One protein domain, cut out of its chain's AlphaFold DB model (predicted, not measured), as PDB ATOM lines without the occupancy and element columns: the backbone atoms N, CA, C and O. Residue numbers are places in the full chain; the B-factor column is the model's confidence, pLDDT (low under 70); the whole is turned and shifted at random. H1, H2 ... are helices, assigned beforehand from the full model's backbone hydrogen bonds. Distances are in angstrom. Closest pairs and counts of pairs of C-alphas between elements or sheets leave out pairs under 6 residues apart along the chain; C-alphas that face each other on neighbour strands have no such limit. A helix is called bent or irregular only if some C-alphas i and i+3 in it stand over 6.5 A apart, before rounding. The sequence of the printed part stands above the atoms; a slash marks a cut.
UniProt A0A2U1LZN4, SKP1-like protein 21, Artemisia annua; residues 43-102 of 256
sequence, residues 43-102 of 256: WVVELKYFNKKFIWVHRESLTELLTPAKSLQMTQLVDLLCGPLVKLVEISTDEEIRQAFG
ATOM      1  N   TRP A  43     -63.385   2.211 -28.827       57.03
ATOM      2  CA  TRP A  43     -62.366   1.334 -29.408       57.03
ATOM      3  C   TRP A  43     -61.148   1.118 -28.491       57.03
ATOM      4  O   TRP A  43     -60.569   0.035 -28.454       57.03
ATOM      5  N   VAL A  44     -60.779   2.124 -27.689       67.75
ATOM      6  CA  VAL A  44     -59.664   2.032 -26.726       67.75
ATOM      7  C   VAL A  44     -60.020   1.094 -25.569       67.75
ATOM      8  O   VAL A  44     -59.177   0.323 -25.103       67.75
ATOM      9  N   VAL A  45     -61.271   1.134 -25.108       73.62
ATOM     10  CA  VAL A  45     -61.776   0.241 -24.056       73.62
ATOM     11  C   VAL A  45     -61.902  -1.190 -24.581       73.62
ATOM     12  O   VAL A  45     -61.469  -2.132 -23.910       73.62
ATOM     13  N   GLU A  46     -62.410  -1.361 -25.801       73.06
ATOM     14  CA  GLU A  46     -62.523  -2.668 -26.456       73.06
ATOM     15  C   GLU A  46     -61.157  -3.311 -26.716       73.06
ATOM     16  O   GLU A  46     -60.981  -4.495 -26.430       73.06
ATOM     17  N   LEU A  47     -60.155  -2.536 -27.147       74.06
ATOM     18  CA  LEU A  47     -58.792  -3.030 -27.359       74.06
ATOM     19  C   LEU A  47     -58.142  -3.495 -26.049       74.06
ATOM     20  O   LEU A  47     -57.517  -4.553 -26.000       74.06
ATOM     21  N   LYS A  48     -58.330  -2.751 -24.953       75.00
ATOM     22  CA  LYS A  48     -57.833  -3.153 -23.625       75.00
ATOM     23  C   LYS A  48     -58.500  -4.437 -23.135       75.00
ATOM     24  O   LYS A  48     -57.822  -5.309 -22.588       75.00
ATOM     25  N   TYR A  49     -59.810  -4.575 -23.342       78.25
ATOM     26  CA  TYR A  49     -60.539  -5.797 -23.001       78.25
ATOM     27  C   TYR A  49     -60.079  -6.986 -23.852       78.25
ATOM     28  O   TYR A  49     -59.836  -8.072 -23.319       78.25
ATOM     29  N   PHE A  50     -59.901  -6.771 -25.156       76.19
ATOM     30  CA  PHE A  50     -59.399  -7.780 -26.080       76.19
ATOM     31  C   PHE A  50     -57.995  -8.241 -25.692       76.19
ATOM     32  O   PHE A  50     -57.780  -9.439 -25.538       76.19
ATOM     33  N   ASN A  51     -57.077  -7.310 -25.423       78.00
ATOM     34  CA  ASN A  51     -55.721  -7.633 -24.984       78.00
ATOM     35  C   ASN A  51     -55.739  -8.430 -23.678       78.00
ATOM     36  O   ASN A  51     -55.085  -9.464 -23.574       78.00
ATOM     37  N   LYS A  52     -56.559  -8.028 -22.699       78.94
ATOM     38  CA  LYS A  52     -56.709  -8.775 -21.442       78.94
ATOM     39  C   LYS A  52     -57.220 -10.201 -21.674       78.94
ATOM     40  O   LYS A  52     -56.734 -11.135 -21.039       78.94
ATOM     41  N   LYS A  53     -58.178 -10.383 -22.587       79.25
ATOM     42  CA  LYS A  53     -58.704 -11.702 -22.956       79.25
ATOM     43  C   LYS A  53     -57.666 -12.538 -23.706       79.25
ATOM     44  O   LYS A  53     -57.548 -13.727 -23.435       79.25
ATOM     45  N   PHE A  54     -56.899 -11.916 -24.595       76.12
ATOM     46  CA  PHE A  54     -55.824 -12.547 -25.354       76.12
ATOM     47  C   PHE A  54     -54.737 -13.104 -24.429       76.12
ATOM     48  O   PHE A  54     -54.380 -14.275 -24.522       76.12
ATOM     49  N   ILE A  55     -54.305 -12.300 -23.459       76.50
ATOM     50  CA  ILE A  55     -53.339 -12.699 -22.430       76.50
ATOM     51  C   ILE A  55     -53.860 -13.883 -21.604       76.50
ATOM     52  O   ILE A  55     -53.104 -14.797 -21.289       76.50
ATOM     53  N   TRP A  56     -55.151 -13.883 -21.256       73.62
ATOM     54  CA  TRP A  56     -55.745 -14.948 -20.444       73.62
ATOM     55  C   TRP A  56     -55.862 -16.274 -21.205       73.62
ATOM     56  O   TRP A  56     -55.591 -17.328 -20.642       73.62
ATOM     57  N   VAL A  57     -56.219 -16.221 -22.492       73.00
ATOM     58  CA  VAL A  57     -56.329 -17.408 -23.358       73.00
ATOM     59  C   VAL A  57     -54.959 -18.028 -23.641       73.00
ATOM     60  O   VAL A  57     -54.855 -19.246 -23.738       73.00
ATOM     61  N   HIS A  58     -53.912 -17.207 -23.746       71.69
ATOM     62  CA  HIS A  58     -52.577 -17.657 -24.140       71.69
ATOM     63  C   HIS A  58     -51.582 -17.787 -22.989       71.69
ATOM     64  O   HIS A  58     -50.399 -17.916 -23.269       71.69
ATOM     65  N   ARG A  59     -52.015 -17.800 -21.720       69.56
ATOM     66  CA  ARG A  59     -51.132 -17.757 -20.535       69.56
ATOM     67  C   ARG A  59     -49.928 -18.714 -20.598       69.56
ATOM     68  O   ARG A  59     -48.826 -18.309 -20.254       69.56
ATOM     69  N   GLU A  60     -50.139 -19.940 -21.069       69.75
ATOM     70  CA  GLU A  60     -49.108 -20.984 -21.194       69.75
ATOM     71  C   GLU A  60     -48.276 -20.873 -22.486       69.75
ATOM     72  O   GLU A  60     -47.136 -21.312 -22.528       69.75
ATOM     73  N   SER A  61     -48.816 -20.237 -23.531       74.12
ATOM     74  CA  SER A  61     -48.171 -20.060 -24.844       74.12
ATOM     75  C   SER A  61     -47.610 -18.647 -25.063       74.12
ATOM     76  O   SER A  61     -47.152 -18.329 -26.159       74.12
ATOM     77  N   LEU A  62     -47.611 -17.775 -24.042       79.75
ATOM     78  CA  LEU A  62     -47.112 -16.397 -24.165       79.75
ATOM     79  C   LEU A  62     -45.625 -16.361 -24.542       79.75
ATOM     80  O   LEU A  62     -45.220 -15.500 -25.321       79.75
ATOM     81  N   THR A  63     -44.814 -17.283 -24.020       74.94
ATOM     82  CA  THR A  63     -43.373 -17.390 -24.316       74.94
ATOM     83  C   THR A  63     -43.124 -17.909 -25.736       74.94
ATOM     84  O   THR A  63     -42.303 -17.351 -26.473       74.94
ATOM     85  N   GLU A  64     -43.897 -18.911 -26.162       82.94
ATOM     86  CA  GLU A  64     -43.888 -19.441 -27.529       82.94
ATOM     87  C   GLU A  64     -44.344 -18.403 -28.555       82.94
ATOM     88  O   GLU A  64     -43.832 -18.387 -29.667       82.94
ATOM     89  N   LEU A  65     -45.263 -17.508 -28.183       82.75
ATOM     90  CA  LEU A  65     -45.753 -16.414 -29.022       82.75
ATOM     91  C   LEU A  65     -44.808 -15.201 -29.029       82.75
ATOM     92  O   LEU A  65     -44.679 -14.514 -30.046       82.75
ATOM     93  N   LEU A  66     -44.112 -14.938 -27.922       84.19
ATOM     94  CA  LEU A  66     -43.142 -13.846 -27.819       84.19
ATOM     95  C   LEU A  66     -41.956 -14.049 -28.771       84.19
ATOM     96  O   LEU A  66     -41.456 -13.089 -29.353       84.19
ATOM     97  N   THR A  67     -41.511 -15.293 -28.941       80.31
ATOM     98  CA  THR A  67     -40.371 -15.654 -29.797       80.31
ATOM     99  C   THR A  67     -40.572 -15.249 -31.273       80.31
ATOM    100  O   THR A  67     -39.754 -14.483 -31.794       80.31
ATOM    101  N   PRO A  68     -41.659 -15.652 -31.960       84.44
ATOM    102  CA  PRO A  68     -41.948 -15.197 -33.312       84.44
ATOM    103  C   PRO A  68     -42.280 -13.703 -33.362       84.44
ATOM    104  O   PRO A  68     -41.844 -13.040 -34.302       84.44
ATOM    105  N   ALA A  69     -42.955 -13.139 -32.353       85.06
ATOM    106  CA  ALA A  69     -43.235 -11.699 -32.297       85.06
ATOM    107  C   ALA A  69     -41.949 -10.853 -32.290       85.06
ATOM    108  O   ALA A  69     -41.861  -9.850 -33.004       85.06
ATOM    109  N   LYS A  70     -40.924 -11.294 -31.548       82.25
ATOM    110  CA  LYS A  70     -39.579 -10.705 -31.575       82.25
ATOM    111  C   LYS A  70     -38.910 -10.877 -32.940       82.25
ATOM    112  O   LYS A  70     -38.315  -9.924 -33.434       82.25
ATOM    113  N   SER A  71     -39.040 -12.048 -33.571       84.12
ATOM    114  CA  SER A  71     -38.460 -12.300 -34.904       84.12
ATOM    115  C   SER A  71     -39.068 -11.418 -36.003       84.12
ATOM    116  O   SER A  71     -38.364 -10.992 -36.913       84.12
ATOM    117  N   LEU A  72     -40.360 -11.093 -35.881       85.75
ATOM    118  CA  LEU A  72     -41.114 -10.256 -36.816       85.75
ATOM    119  C   LEU A  72     -41.047  -8.757 -36.474       85.75
ATOM    120  O   LEU A  72     -41.700  -7.959 -37.139       85.75
ATOM    121  N   GLN A  73     -40.290  -8.372 -35.439       84.44
ATOM    122  CA  GLN A  73     -40.130  -6.986 -34.973       84.44
ATOM    123  C   GLN A  73     -41.458  -6.259 -34.677       84.44
ATOM    124  O   GLN A  73     -41.560  -5.038 -34.794       84.44
ATOM    125  N   MET A  74     -42.490  -6.995 -34.257       83.69
ATOM    126  CA  MET A  74     -43.782  -6.410 -33.891       83.69
ATOM    127  C   MET A  74     -43.702  -5.776 -32.496       83.69
ATOM    128  O   MET A  74     -44.107  -6.387 -31.507       83.69
ATOM    129  N   THR A  75     -43.190  -4.547 -32.411       80.38
ATOM    130  CA  THR A  75     -42.954  -3.823 -31.143       80.38
ATOM    131  C   THR A  75     -44.204  -3.739 -30.269       80.38
ATOM    132  O   THR A  75     -44.165  -4.121 -29.106       80.38
ATOM    133  N   GLN A  76     -45.348  -3.382 -30.857       82.69
ATOM    134  CA  GLN A  76     -46.620  -3.281 -30.131       82.69
ATOM    135  C   GLN A  76     -47.059  -4.613 -29.507       82.69
ATOM    136  O   GLN A  76     -47.614  -4.630 -28.415       82.69
ATOM    137  N   LEU A  77     -46.809  -5.741 -30.175       80.25
ATOM    138  CA  LEU A  77     -47.170  -7.058 -29.649       80.25
ATOM    139  C   LEU A  77     -46.189  -7.502 -28.557       80.25
ATOM    140  O   LEU A  77     -46.605  -8.077 -27.555       80.25
ATOM    141  N   VAL A  78     -44.901  -7.200 -28.725       80.69
ATOM    142  CA  VAL A  78     -43.865  -7.478 -27.722       80.69
ATOM    143  C   VAL A  78     -44.130  -6.694 -26.434       80.69
ATOM    144  O   VAL A  78     -44.089  -7.292 -25.360       80.69
ATOM    145  N   ASP A  79     -44.492  -5.414 -26.532       83.75
ATOM    146  CA  ASP A  79     -44.821  -4.562 -25.379       83.75
ATOM    147  C   ASP A  79     -46.095  -5.027 -24.654       83.75
ATOM    148  O   ASP A  79     -46.195  -4.983 -23.425       83.75
ATOM    149  N   LEU A  80     -47.073  -5.539 -25.406       81.50
ATOM    150  CA  LEU A  80     -48.296  -6.110 -24.839       81.50
ATOM    151  C   LEU A  80     -48.066  -7.454 -24.143       81.50
ATOM    152  O   LEU A  80     -48.783  -7.761 -23.191       81.50
ATOM    153  N   LEU A  81     -47.103  -8.256 -24.602       81.69
ATOM    154  CA  LEU A  81     -46.779  -9.564 -24.023       81.69
ATOM    155  C   LEU A  81     -45.791  -9.462 -22.854       81.69
ATOM    156  O   LEU A  81     -45.885 -10.255 -21.916       81.69
ATOM    157  N   CYS A  82     -44.874  -8.489 -22.865       77.12
ATOM    158  CA  CYS A  82     -43.843  -8.359 -21.835       77.12
ATOM    159  C   CYS A  82     -44.428  -7.988 -20.463       77.12
ATOM    160  O   CYS A  82     -44.068  -8.610 -19.469       77.12
ATOM    161  N   GLY A  83     -45.388  -7.059 -20.391       81.12
ATOM    162  CA  GLY A  83     -46.007  -6.652 -19.124       81.12
ATOM    163  C   GLY A  83     -46.716  -7.800 -18.382       81.12
ATOM    164  O   GLY A  83     -46.485  -7.993 -17.187       81.12
ATOM    165  N   PRO A  84     -47.574  -8.589 -19.051       76.50
ATOM    166  CA  PRO A  84     -48.190  -9.778 -18.472       76.50
ATOM    167  C   PRO A  84     -47.199 -10.880 -18.111       76.50
ATOM    168  O   PRO A  84     -47.397 -11.530 -17.090       76.50
ATOM    169  N   LEU A  85     -46.146 -11.078 -18.910       74.06
ATOM    170  CA  LEU A  85     -45.085 -12.036 -18.598       74.06
ATOM    171  C   LEU A  85     -44.315 -11.636 -17.339       74.06
ATOM    172  O   LEU A  85     -44.090 -12.488 -16.492       74.06
ATOM    173  N   VAL A  86     -43.987 -10.352 -17.167       78.38
ATOM    174  CA  VAL A  86     -43.352  -9.846 -15.938       78.38
ATOM    175  C   VAL A  86     -44.236 -10.120 -14.723       78.38
ATOM    176  O   VAL A  86     -43.753 -10.644 -13.731       78.38
ATOM    177  N   LYS A  87     -45.547  -9.867 -14.820       73.38
ATOM    178  CA  LYS A  87     -46.496 -10.178 -13.735       73.38
ATOM    179  C   LYS A  87     -46.647 -11.674 -13.477       73.38
ATOM    180  O   LYS A  87     -46.953 -12.071 -12.362       73.38
ATOM    181  N   LEU A  88     -46.496 -12.503 -14.507       67.81
ATOM    182  CA  LEU A  88     -46.525 -13.955 -14.362       67.81
ATOM    183  C   LEU A  88     -45.265 -14.434 -13.635       67.81
ATOM    184  O   LEU A  88     -45.388 -15.196 -12.692       67.81
ATOM    185  N   VAL A  89     -44.097 -13.902 -13.992       64.38
ATOM    186  CA  VAL A  89     -42.814 -14.156 -13.314       64.38
ATOM    187  C   VAL A  89     -42.795 -13.604 -11.883       64.38
ATOM    188  O   VAL A  89     -42.161 -14.180 -11.018       64.38
ATOM    189  N   GLU A  90     -43.510 -12.517 -11.597       68.69
ATOM    190  CA  GLU A  90     -43.597 -11.952 -10.241       68.69
ATOM    191  C   GLU A  90     -44.516 -12.766  -9.306       68.69
ATOM    192  O   GLU A  90     -44.361 -12.712  -8.089       68.69
ATOM    193  N   ILE A  91     -45.483 -13.509  -9.860       58.34
ATOM    194  CA  ILE A  91     -46.494 -14.266  -9.093       58.34
ATOM    195  C   ILE A  91     -46.193 -15.774  -9.067       58.34
ATOM    196  O   ILE A  91     -46.606 -16.457  -8.128       58.34
ATOM    197  N   SER A  92     -45.507 -16.306 -10.079       60.81
ATOM    198  CA  SER A  92     -45.092 -17.709 -10.130       60.81
ATOM    199  C   SER A  92     -43.891 -17.970  -9.223       60.81
ATOM    200  O   SER A  92     -43.014 -17.125  -9.069       60.81
ATOM    201  N   THR A  93     -43.855 -19.152  -8.612       57.06
ATOM    202  CA  THR A  93     -42.706 -19.618  -7.828       57.06
ATOM    203  C   THR A  93     -41.523 -19.925  -8.749       57.06
ATOM    204  O   THR A  93     -41.718 -20.279  -9.914       57.06
ATOM    205  N   ASP A  94     -40.292 -19.811  -8.240       57.59
ATOM    206  CA  ASP A  94     -39.060 -20.038  -9.014       57.59
ATOM    207  C   ASP A  94     -39.083 -21.375  -9.787       57.59
ATOM    208  O   ASP A  94     -38.656 -21.427 -10.938       57.59
ATOM    209  N   GLU A  95     -39.669 -22.434  -9.220       56.22
ATOM    210  CA  GLU A  95     -39.917 -23.721  -9.888       56.22
ATOM    211  C   GLU A  95     -40.822 -23.640 -11.134       56.22
ATOM    212  O   GLU A  95     -40.525 -24.272 -12.150       56.22
ATOM    213  N   GLU A  96     -41.915 -22.873 -11.097       60.72
ATOM    214  CA  GLU A  96     -42.816 -22.709 -12.252       60.72
ATOM    215  C   GLU A  96     -42.148 -21.892 -13.364       60.72
ATOM    216  O   GLU A  96     -42.342 -22.159 -14.553       60.72
ATOM    217  N   ILE A  97     -41.304 -20.929 -12.985       61.12
ATOM    218  CA  ILE A  97     -40.496 -20.140 -13.920       61.12
ATOM    219  C   ILE A  97     -39.429 -21.035 -14.570       61.12
ATOM    220  O   ILE A  97     -39.284 -21.009 -15.793       61.12
ATOM    221  N   ARG A  98     -38.740 -21.894 -13.803       61.09
ATOM    222  CA  ARG A  98     -37.782 -22.886 -14.336       61.09
ATOM    223  C   ARG A  98     -38.436 -23.799 -15.375       61.09
ATOM    224  O   ARG A  98     -37.877 -24.003 -16.453       61.09
ATOM    225  N   GLN A  99     -39.651 -24.277 -15.099       60.00
ATOM    226  CA  GLN A  99     -40.405 -25.128 -16.021       60.00
ATOM    227  C   GLN A  99     -40.862 -24.383 -17.288       60.00
ATOM    228  O   GLN A  99     -40.758 -24.930 -18.385       60.00
ATOM    229  N   ALA A 100     -41.341 -23.141 -17.163       60.03
ATOM    230  CA  ALA A 100     -41.844 -22.354 -18.292       60.03
ATOM    231  C   ALA A 100     -40.737 -21.834 -19.225       60.03
ATOM    232  O   ALA A 100     -40.957 -21.698 -20.431       60.03
ATOM    233  N   PHE A 101     -39.555 -21.540 -18.682       59.00
ATOM    234  CA  PHE A 101     -38.410 -21.050 -19.454       59.00
ATOM    235  C   PHE A 101     -37.416 -22.152 -19.841       59.00
ATOM    236  O   PHE A 101     -36.445 -21.863 -20.540       59.00
ATOM    237  N   GLY A 102     -37.655 -23.403 -19.430       58.22
ATOM    238  CA  GLY A 102     -36.749 -24.522 -19.699       58.22
ATOM    239  C   GLY A 102     -35.344 -24.277 -19.151       58.22
ATOM    240  O   GLY A 102     -34.369 -24.750 -19.733       58.22
TER     241      GLY A 102
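AT A GLANCE: This is residues 43 to 102 of the 256 residues of the protein "SKP1-like protein 21" of Artemisia annua (UniProt A0A2U1LZN4). The core is a helical hairpin of H2 and H3, packed at a shallow tilt, with H1 as an arm on one side and the short H4 folding back beyond the far end of H3. H1 meets H3 with residues 51 to 55 alone, while residues 43 to 50 stick out from the body. The printed part has 60 residues with four named helices, H1, H2, H3 and H4 in chain order, and no named strand; the class is all helix. It is only just compact, close to loose, with a radius of gyration of the C-alphas of 12.2 A, and its elongated outline spans 39 by 25 by 16 A.

HOW THE PARTS SIT: H1, residues 43 to 57, and H3, residues 75 to 91, only just touch, with 3 pairs of C-alphas within 8 A. The closest C-alphas of the two are those of Ile 55 and Pro 84, 7.1 A apart, and the helices run the same way at a steep tilt of 52 degrees. H1 is close to but not clearly touching H2, residues 62 to 71; their closest C-alphas, those of Ile 55 and Leu 62, are 7.4 A apart. H2 and H3 form a helical hairpin: they touch, opposite ways at a shallow tilt of 31 degrees, with the closest C-alphas, those of Ala 69 and Val 78, 6.3 A apart. H4, residues 94 to 101, is close to but not clearly touching H3, opposite ways at a shallow tilt of 28 degrees; the closest C-alphas are those of Val 89 and Ile 97, 6.4 A apart. H4 is also close to but not clearly touching H2, where the closest C-alphas, those of Thr 63 and Phe 101, are 7.9 A apart. H1 and H4 are apart. Every O i to N i+4 pair is within hydrogen-bond range in H1 and H4, against 5 of 6 in H2 and 11 of 13 in H3.

IN THESE COORDINATES: H1 begins at C-alpha 43, (-62.366, 1.334, -29.408), and is 20.6 A long from first to last C-alpha. H2 is 14.4 A long. H3, the longest helix by residues, measures 24.7 A from C-alpha 75 at (-42.954, -3.823, -31.143) to C-alpha 91. It is neither bent nor irregular, but only just: C-alphas 80 and 83 are 6.2 A apart. H4 is 10.5 A long and ends at C-alpha 101, (-38.410, -21.050, -19.454).

THE WHOLE: The two C-alphas farthest apart are those of Trp 43 and Glu 95, 38.9 A. The printed part has no cut, and the links H1 to H2, H2 to H3 and H3 to H4 are tight. The mean pLDDT of the printed part is 73.5, and residues 43 to 44, 59 to 60 and 88 to 102 are under 70.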